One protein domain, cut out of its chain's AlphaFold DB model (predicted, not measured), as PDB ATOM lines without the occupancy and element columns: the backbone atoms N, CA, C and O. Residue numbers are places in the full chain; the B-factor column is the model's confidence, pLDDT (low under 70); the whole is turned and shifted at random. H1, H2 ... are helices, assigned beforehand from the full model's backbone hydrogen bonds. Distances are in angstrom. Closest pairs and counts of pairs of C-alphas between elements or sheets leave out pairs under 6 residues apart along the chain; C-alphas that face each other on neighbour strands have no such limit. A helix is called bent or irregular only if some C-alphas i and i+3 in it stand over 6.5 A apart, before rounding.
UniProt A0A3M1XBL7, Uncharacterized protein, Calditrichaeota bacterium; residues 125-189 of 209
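Overview. This is residues 125 to 189 of the 209 residues of an uncharacterized protein of Calditrichaeota bacterium (UniProt A0A3M1XBL7). A small body of three crossing helices, H1, H2 and the first part of H3, has one long arm: residues 175 to 189 of H3 stick out from it and make the length. H1 crosses H3 at about a right angle, and H2 packs on both. The printed part has 65 residues with three named helices, H1, H2 and H3 in chain order, and no named strand; the class is all helix. It is only just loose, close to compact, with a radius of gyration of the C-alphas of 13.3 A, and elongated, spanning 43 by 26 by 15 A.

Arrangement. Start with H1, residues 125 to 138, and go on to H2, residues 144 to 158: they touch, closest at the C-alphas of Val 133 and Ala 151, 5.5 A apart. Their lines stand at a steep tilt of 52 degrees, opposite ways. Next comes H3, residues 163 to 189, which touches H1 with residues 166 to 174 alone; the closest C-alphas, of Tyr 130 and Tyr 170, are 4.5 A apart, and the lines are about perpendicular at 90 degrees. Residues 152 to 157 of H2 alone touch residues 163 to 167 of H3, closest at the C-alphas of Ala 156 and Pro 163, 5.1 A apart, at a steep tilt of 57 degrees, opposite ways. The helix packing is mostly crossed, with no touching pair at a shallow tilt. In H1 and H3 every O i to N i+4 pair is within hydrogen-bond range; in H2, 8 of 11 are.

Along the chain. Find C-alpha 125 at (108.820, 110.545, 107.609); from there H1 runs 20.1 A to C-alpha 138. H2 runs 20.6 A from C-alpha 144 at (94.472, 128.852, 103.345) to C-alpha 158, neither bent nor irregular, but only just: C-alphas 145 and 148 are 6.1 A apart. H3 runs 39.2 A from C-alpha 163 to C-alpha 189 at (94.772, 110.110, 78.033).

Size, cuts and confidence. Look from His 160 to Gln 189 for the two C-alphas farthest apart, 44.0 A. The printed part has no cut, and both links are tight. Mean pLDDT of the printed part is 70.4; it is under 70 at 32 residues, among them 140 to 148 and 177 to 189.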
ATOM      1  N   GLU A 125     108.807 109.397 106.693       89.94
ATOM      2  CA  GLU A 125     108.820 110.545 107.609       89.94
ATOM      3  C   GLU A 125     108.299 111.835 106.943       89.94
ATOM      4  O   GLU A 125     107.520 112.584 107.526       89.94
ATOM      5  N   ASN A 126     108.680 112.104 105.685       71.69
ATOM      6  CA  ASN A 126     108.190 113.292 104.982       71.69
ATOM      7  C   ASN A 126     106.681 113.210 104.713       71.69
ATOM      8  O   ASN A 126     105.993 114.227 104.816       71.69
ATOM      9  N   LYS A 127     106.172 112.015 104.377       88.12
ATOM     10  CA  LYS A 127     104.739 111.757 104.152       88.12
ATOM     11  C   LYS A 127     103.935 111.945 105.441       88.12
ATOM     12  O   LYS A 127     102.872 112.557 105.403       88.12
ATOM     13  N   GLU A 128     104.470 111.504 106.575       92.56
ATOM     14  CA  GLU A 128     103.867 111.700 107.899       92.56
ATOM     15  C   GLU A 128     103.790 113.183 108.275       92.56
ATOM     16  O   GLU A 128     102.711 113.675 108.601       92.56
ATOM     17  N   LEU A 129     104.893 113.929 108.137       80.69
ATOM     18  CA  LEU A 129     104.909 115.377 108.391       80.69
ATOM     19  C   LEU A 129     103.937 116.140 107.479       80.69
ATOM     20  O   LEU A 129     103.269 117.070 107.929       80.69
ATOM     21  N   TYR A 130     103.840 115.749 106.206       86.12
ATOM     22  CA  TYR A 130     102.869 116.321 105.274       86.12
ATOM     23  C   TYR A 130     101.426 116.077 105.735       86.12
ATOM     24  O   TYR A 130     100.638 117.022 105.762       86.12
ATOM     25  N   ASN A 131     101.091 114.851 106.144       88.44
ATOM     26  CA  ASN A 131      99.747 114.512 106.610       88.44
ATOM     27  C   ASN A 131      99.360 115.301 107.865       88.44
ATOM     28  O   ASN A 131      98.278 115.876 107.887       88.44
ATOM     29  N   MET A 132     100.257 115.432 108.849       87.62
ATOM     30  CA  MET A 132      99.991 116.232 110.056       87.62
ATOM     31  C   MET A 132      99.696 117.706 109.732       87.62
ATOM     32  O   MET A 132      98.836 118.330 110.354       87.62
ATOM     33  N   VAL A 133     100.404 118.285 108.752       83.81
ATOM     34  CA  VAL A 133     100.142 119.662 108.303       83.81
ATOM     35  C   VAL A 133      98.777 119.747 107.616       83.81
ATOM     36  O   VAL A 133      98.008 120.660 107.910       83.81
ATOM     37  N   VAL A 134      98.451 118.793 106.739       83.81
ATOM     38  CA  VAL A 134      97.158 118.744 106.036       83.81
ATOM     39  C   VAL A 134      95.993 118.557 107.009       83.81
ATOM     40  O   VAL A 134      95.004 119.271 106.897       83.81
ATOM     41  N   GLU A 135      96.104 117.662 107.987       84.06
ATOM     42  CA  GLU A 135      95.078 117.446 109.015       84.06
ATOM     43  C   GLU A 135      94.778 118.727 109.794       84.06
ATOM     44  O   GLU A 135      93.616 119.063 110.021       84.06
ATOM     45  N   ARG A 136      95.815 119.495 110.146       80.75
ATOM     46  CA  ARG A 136      95.644 120.781 110.831       80.75
ATOM     47  C   ARG A 136      94.988 121.836 109.948       80.75
ATOM     48  O   ARG A 136      94.154 122.583 110.449       80.75
ATOM     49  N   LEU A 137      95.320 121.869 108.658       78.25
ATOM     50  CA  LEU A 137      94.669 122.760 107.694       78.25
ATOM     51  C   LEU A 137      93.202 122.391 107.460       78.25
ATOM     52  O   LEU A 137      92.375 123.272 107.287       78.25
ATOM     53  N   LEU A 138      92.863 121.100 107.484       75.81
ATOM     54  CA  LEU A 138      91.480 120.637 107.346       75.81
ATOM     55  C   LEU A 138      90.658 120.840 108.628       75.81
ATOM     56  O   LEU A 138      89.440 120.984 108.556       75.81
ATOM     57  N   GLY A 139      91.310 120.857 109.794       70.12
ATOM     58  CA  GLY A 139      90.682 121.146 111.085       70.12
ATOM     59  C   GLY A 139      90.400 122.633 111.341       70.12
ATOM     60  O   GLY A 139      89.679 122.952 112.286       70.12
ATOM     61  N   GLN A 140      90.948 123.539 110.524       65.75
ATOM     62  CA  GLN A 140      90.727 124.985 110.598       65.75
ATOM     63  C   GLN A 140      89.814 125.417 109.439       65.75
ATOM     64  O   GLN A 140      90.071 125.132 108.273       65.75
ATOM     65  N   ALA A 141      88.673 126.032 109.757       49.22
ATOM     66  CA  ALA A 141      87.674 126.398 108.759       49.22
ATOM     67  C   ALA A 141      88.074 127.689 108.012       49.22
ATOM     68  O   ALA A 141      87.804 128.780 108.495       49.22
ATOM     69  N   MET A 142      88.641 127.513 106.812       50.34
ATOM     70  CA  MET A 142      88.839 128.488 105.723       50.34
ATOM     71  C   MET A 142      89.541 129.827 106.051       50.34
ATOM     72  O   MET A 142      88.864 130.832 106.248       50.34
ATOM     73  N   ASP A 143      90.869 129.880 105.865       51.16
ATOM     74  CA  ASP A 143      91.564 130.814 104.950       51.16
ATOM     75  C   ASP A 143      93.033 130.366 104.695       51.16
ATOM     76  O   ASP A 143      93.957 130.599 105.475       51.16
ATOM     77  N   PHE A 144      93.288 129.711 103.555       53.00
ATOM     78  CA  PHE A 144      94.472 128.852 103.345       53.00
ATOM     79  C   PHE A 144      95.853 129.542 103.322       53.00
ATOM     80  O   PHE A 144      96.869 128.882 103.555       53.00
ATOM     81  N   ALA A 145      95.941 130.838 103.002       51.00
ATOM     82  CA  ALA A 145      97.237 131.484 102.743       51.00
ATOM     83  C   ALA A 145      98.009 131.853 104.025       51.00
ATOM     84  O   ALA A 145      99.240 131.779 104.046       51.00
ATOM     85  N   GLY A 146      97.304 132.227 105.100       53.59
ATOM     86  CA  GLY A 146      97.904 132.503 106.413       53.59
ATOM     87  C   GLY A 146      98.061 131.247 107.274       53.59
ATOM     88  O   GLY A 146      99.021 131.122 108.038       53.59
ATOM     89  N   GLU A 147      97.157 130.283 107.097       62.53
ATOM     90  CA  GLU A 147      97.044 129.086 107.932       62.53
ATOM     91  C   GLU A 147      98.135 128.040 107.646       62.53
ATOM     92  O   GLU A 147      98.581 127.364 108.571       62.53
ATOM     93  N   GLU A 148      98.673 127.957 106.417       65.69
ATOM     94  CA  GLU A 148      99.776 127.032 106.076       65.69
ATOM     95  C   GLU A 148     101.018 127.276 106.944       65.69
ATOM     96  O   GLU A 148     101.633 126.341 107.466       65.69
ATOM     97  N   SER A 149     101.372 128.545 107.153       71.19
ATOM     98  CA  SER A 149     102.513 128.910 107.992       71.19
ATOM     99  C   SER A 149     102.281 128.545 109.462       71.19
ATOM    100  O   SER A 149     103.209 128.084 110.130       71.19
ATOM    101  N   GLU A 150     101.063 128.719 109.973       81.88
ATOM    102  CA  GLU A 150     100.726 128.391 111.362       81.88
ATOM    103  C   GLU A 150     100.617 126.879 111.593       81.88
ATOM    104  O   GLU A 150     101.137 126.376 112.593       81.88
ATOM    105  N   ALA A 151     100.065 126.129 110.637       82.94
ATOM    106  CA  ALA A 151     100.043 124.670 110.661       82.94
ATOM    107  C   ALA A 151     101.467 124.088 110.672       82.94
ATOM    108  O   ALA A 151     101.780 123.240 111.510       82.94
ATOM    109  N   ILE A 152     102.371 124.607 109.831       80.12
ATOM    110  CA  ILE A 152     103.789 124.210 109.821       80.12
ATOM    111  C   ILE A 152     104.452 124.484 111.176       80.12
ATOM    112  O   ILE A 152     105.151 123.619 111.703       80.12
ATOM    113  N   LYS A 153     104.236 125.667 111.768       84.69
ATOM    114  CA  LYS A 153     104.781 126.000 113.095       84.69
ATOM    115  C   LYS A 153     104.203 125.107 114.193       84.69
ATOM    116  O   LYS A 153     104.903 124.781 115.148       84.69
ATOM    117  N   ALA A 154     102.933 124.728 114.093       87.81
ATOM    118  CA  ALA A 154     102.291 123.845 115.056       87.81
ATOM    119  C   ALA A 154     102.866 122.422 114.997       87.81
ATOM    120  O   ALA A 154     103.288 121.913 116.033       87.81
ATOM    121  N   VAL A 155     102.982 121.835 113.802       89.38
ATOM    122  CA  VAL A 155     103.604 120.510 113.610       89.38
ATOM    123  C   VAL A 155     105.076 120.525 114.017       89.38
ATOM    124  O   VAL A 155     105.542 119.602 114.674       89.38
ATOM    125  N   ALA A 156     105.808 121.597 113.704       87.62
ATOM    126  CA  ALA A 156     107.201 121.745 114.121       87.62
ATOM    127  C   ALA A 156     107.362 121.707 115.649       87.62
ATOM    128  O   ALA A 156     108.262 121.041 116.153       87.62
ATOM    129  N   ARG A 157     106.461 122.367 116.389       93.62
ATOM    130  CA  ARG A 157     106.455 122.322 117.859       93.62
ATOM    131  C   ARG A 157     106.134 120.929 118.399       93.62
ATOM    132  O   ARG A 157     106.799 120.494 119.328       93.62
ATOM    133  N   GLU A 158     105.145 120.255 117.823       93.62
ATOM    134  CA  GLU A 158     104.708 118.917 118.243       93.62
ATOM    135  C   GLU A 158     105.776 117.845 118.003       93.62
ATOM    136  O   GLU A 158     106.001 116.991 118.851       93.62
ATOM    137  N   GLN A 159     106.470 117.925 116.869       92.56
ATOM    138  CA  GLN A 159     107.496 116.958 116.476       92.56
ATOM    139  C   GLN A 159     108.899 117.332 116.978       92.56
ATOM    140  O   GLN A 159     109.868 116.653 116.657       92.56
ATOM    141  N   HIS A 160     109.032 118.422 117.745       93.81
ATOM    142  CA  HIS A 160     110.320 118.969 118.186       93.81
ATOM    143  C   HIS A 160     111.310 119.216 117.027       93.81
ATOM    144  O   HIS A 160     112.520 119.030 117.163       93.81
ATOM    145  N   LEU A 161     110.794 119.659 115.878       87.62
ATOM    146  CA  LEU A 161     111.560 119.949 114.666       87.62
ATOM    147  C   LEU A 161     111.629 121.453 114.394       87.62
ATOM    148  O   LEU A 161     110.839 122.251 114.897       87.62
ATOM    149  N   SER A 162     112.554 121.858 113.521       82.62
ATOM    150  CA  SER A 162     112.551 123.227 113.010       82.62
ATOM    151  C   SER A 162     111.368 123.446 112.047       82.62
ATOM    152  O   SER A 162     111.054 122.563 111.240       82.62
ATOM    153  N   PRO A 163     110.739 124.639 112.037       71.31
ATOM    154  CA  PRO A 163     109.696 124.967 111.060       71.31
ATOM    155  C   PRO A 163     110.154 124.796 109.606       71.31
ATOM    156  O   PRO A 163     109.368 124.427 108.739       71.31
ATOM    157  N   GLN A 164     111.443 125.013 109.336       66.88
ATOM    158  CA  GLN A 164     112.031 124.828 108.013       66.88
ATOM    159  C   GLN A 164     112.069 123.352 107.589       66.88
ATOM    160  O   GLN A 164     111.756 123.060 106.437       66.88
ATOM    161  N   ARG A 165     112.373 122.417 108.504       76.94
ATOM    162  CA  ARG A 165     112.383 120.969 108.222       76.94
ATOM    163  C   ARG A 165     110.991 120.454 107.858       76.94
ATOM    164  O   ARG A 165     110.849 119.698 106.894       76.94
ATOM    165  N   VAL A 166     109.975 120.901 108.594       66.44
ATOM    166  CA  VAL A 166     108.566 120.565 108.333       66.44
ATOM    167  C   VAL A 166     108.098 121.188 107.020       66.44
ATOM    168  O   VAL A 166     107.491 120.507 106.197       66.44
ATOM    169  N   ARG A 167     108.460 122.452 106.759       69.12
ATOM    170  CA  ARG A 167     108.178 123.129 105.486       69.12
ATOM    171  C   ARG A 167     108.784 122.382 104.294       69.12
ATOM    172  O   ARG A 167     108.104 122.183 103.290       69.12
ATOM    173  N   GLN A 168     110.035 121.941 104.402       61.81
ATOM    174  CA  GLN A 168     110.703 121.152 103.364       61.81
ATOM    175  C   GLN A 168     109.998 119.812 103.115       61.81
ATOM    176  O   GLN A 168     109.754 119.469 101.960       61.81
ATOM    177  N   ALA A 169     109.636 119.079 104.177       67.19
ATOM    178  CA  ALA A 169     108.881 117.828 104.064       67.19
ATOM    179  C   ALA A 169     107.542 118.045 103.346       67.19
ATOM    180  O   ALA A 169     107.239 117.365 102.364       67.19
ATOM    181  N   TYR A 170     106.789 119.050 103.799       74.88
ATOM    182  CA  TYR A 170     105.487 119.408 103.256       74.88
ATOM    183  C   TYR A 170     105.560 119.741 101.759       74.88
ATOM    184  O   TYR A 170     104.848 119.135 100.957       74.88
ATOM    185  N   PHE A 171     106.468 120.632 101.344       68.06
ATOM    186  CA  PHE A 171     106.597 120.987  99.929       68.06
ATOM    187  C   PHE A 171     107.145 119.841  99.071       68.06
ATOM    188  O   PHE A 171     106.698 119.687  97.934       68.06
ATOM    189  N   ARG A 172     108.041 118.996  99.602       62.03
ATOM    190  CA  ARG A 172     108.556 117.819  98.884       62.03
ATOM    191  C   ARG A 172     107.435 116.830  98.556       62.03
ATOM    192  O   ARG A 172     107.332 116.392  97.412       62.03
ATOM    193  N   VAL A 173     106.568 116.521  99.522       57.94
ATOM    194  CA  VAL A 173     105.426 115.612  99.312       57.94
ATOM    195  C   VAL A 173     104.354 116.252  98.433       57.94
ATOM    196  O   VAL A 173     103.893 115.612  97.489       57.94
ATOM    197  N   LYS A 174     104.016 117.529  98.661       69.06
ATOM    198  CA  LYS A 174     103.075 118.294  97.823       69.06
ATOM    199  C   LYS A 174     103.496 118.273  96.352       69.06
ATOM    200  O   LYS A 174     102.685 117.980  95.476       69.06
ATOM    201  N   HIS A 175     104.776 118.525  96.082       55.16
ATOM    202  CA  HIS A 175     105.330 118.517  94.731       55.16
ATOM    203  C   HIS A 175     105.311 117.117  94.096       55.16
ATOM    204  O   HIS A 175     104.899 116.971  92.945       55.16
ATOM    205  N   TRP A 176     105.678 116.077  94.853       72.88
ATOM    206  CA  TRP A 176     105.610 114.686  94.395       72.88
ATOM    207  C   TRP A 176     104.177 114.235  94.064       72.88
ATOM    208  O   TRP A 176     103.957 113.607  93.028       72.88
ATOM    209  N   LEU A 177     103.180 114.606  94.876       57.88
ATOM    210  CA  LEU A 177     101.764 114.305  94.617       57.88
ATOM    211  C   LEU A 177     101.250 114.988  93.342       57.88
ATOM    212  O   LEU A 177     100.566 114.356  92.529       57.88
ATOM    213  N   VAL A 178     101.608 116.259  93.130       58.25
ATOM    214  CA  VAL A 178     101.285 116.985  91.891       58.25
ATOM    215  C   VAL A 178     101.905 116.273  90.692       58.25
ATOM    216  O   VAL A 178     101.191 115.978  89.731       58.25
ATOM    217  N   TRP A 179     103.187 115.909  90.769       60.66
ATOM    218  CA  TRP A 179     103.868 115.154  89.719       60.66
ATOM    219  C   TRP A 179     103.169 113.817  89.423       60.66
ATOM    220  O   TRP A 179     102.822 113.552  88.269       60.66
ATOM    221  N   GLN A 180     102.841 113.017  90.445       64.12
ATOM    222  CA  GLN A 180     102.097 111.766  90.257       64.12
ATOM    223  C   GLN A 180     100.751 111.989  89.557       64.12
ATOM    224  O   GLN A 180     100.391 111.229  88.657       64.12
ATOM    225  N   SER A 181     100.005 113.030  89.938       55.34
ATOM    226  CA  SER A 181      98.698 113.327  89.343       55.34
ATOM    227  C   SER A 181      98.798 113.685  87.855       55.34
ATOM    228  O   SER A 181      97.998 113.211  87.046       55.34
ATOM    229  N   LEU A 182      99.819 114.457  87.473       48.84
ATOM    230  CA  LEU A 182     100.072 114.854  86.089       48.84
ATOM    231  C   LEU A 182     100.479 113.652  85.228       48.84
ATOM    232  O   LEU A 182     100.040 113.534  84.084       48.84
ATOM    233  N   HIS A 183     101.261 112.727  85.785       56.12
ATOM    234  CA  HIS A 183     101.684 111.515  85.083       56.12
ATOM    235  C   HIS A 183     100.576 110.456  84.983       56.12
ATOM    236  O   HIS A 183     100.409 109.873  83.913       56.12
ATOM    237  N   ARG A 184      99.735 110.280  86.012       57.16
ATOM    238  CA  ARG A 184      98.539 109.417  85.919       57.16
ATOM    239  C   ARG A 184      97.554 109.914  84.855       57.16
ATOM    240  O   ARG A 184      96.995 109.104  84.122       57.16
ATOM    241  N   ARG A 185      97.374 111.235  84.717       46.97
ATOM    242  CA  ARG A 185      96.523 111.834  83.669       46.97
ATOM    243  C   ARG A 185      97.069 111.604  82.258       46.97
ATOM    244  O   ARG A 185      96.284 111.324  81.358       46.97
ATOM    245  N   LYS A 186      98.392 111.649  82.068       45.44
ATOM    246  CA  LYS A 186      99.029 111.328  80.778       45.44
ATOM    247  C   LYS A 186      98.821 109.865  80.381       45.44
ATOM    248  O   LYS A 186      98.492 109.597  79.230       45.44
ATOM    249  N   SER A 187      98.930 108.939  81.333       46.91
ATOM    250  CA  SER A 187      98.637 107.519  81.097       46.91
ATOM    251  C   SER A 187      97.153 107.264  80.801       46.91
ATOM    252  O   SER A 187      96.848 106.446  79.943       46.91
ATOM    253  N   ALA A 188      96.237 107.997  81.448       44.59
ATOM    254  CA  ALA A 188      94.796 107.897  81.203       44.59
ATOM    255  C   ALA A 188      94.349 108.509  79.858       44.59
ATOM    256  O   ALA A 188      93.396 108.036  79.250       44.59
ATOM    257  N   GLN A 189      95.035 109.546  79.363       42.12
ATOM    258  CA  GLN A 189      94.772 110.110  78.033       42.12
ATOM    259  C   GLN A 189      95.336 109.242  76.901       42.12
ATOM    260  O   GLN A 189      94.756 109.206  75.819       42.12
TER     261      GLN A 189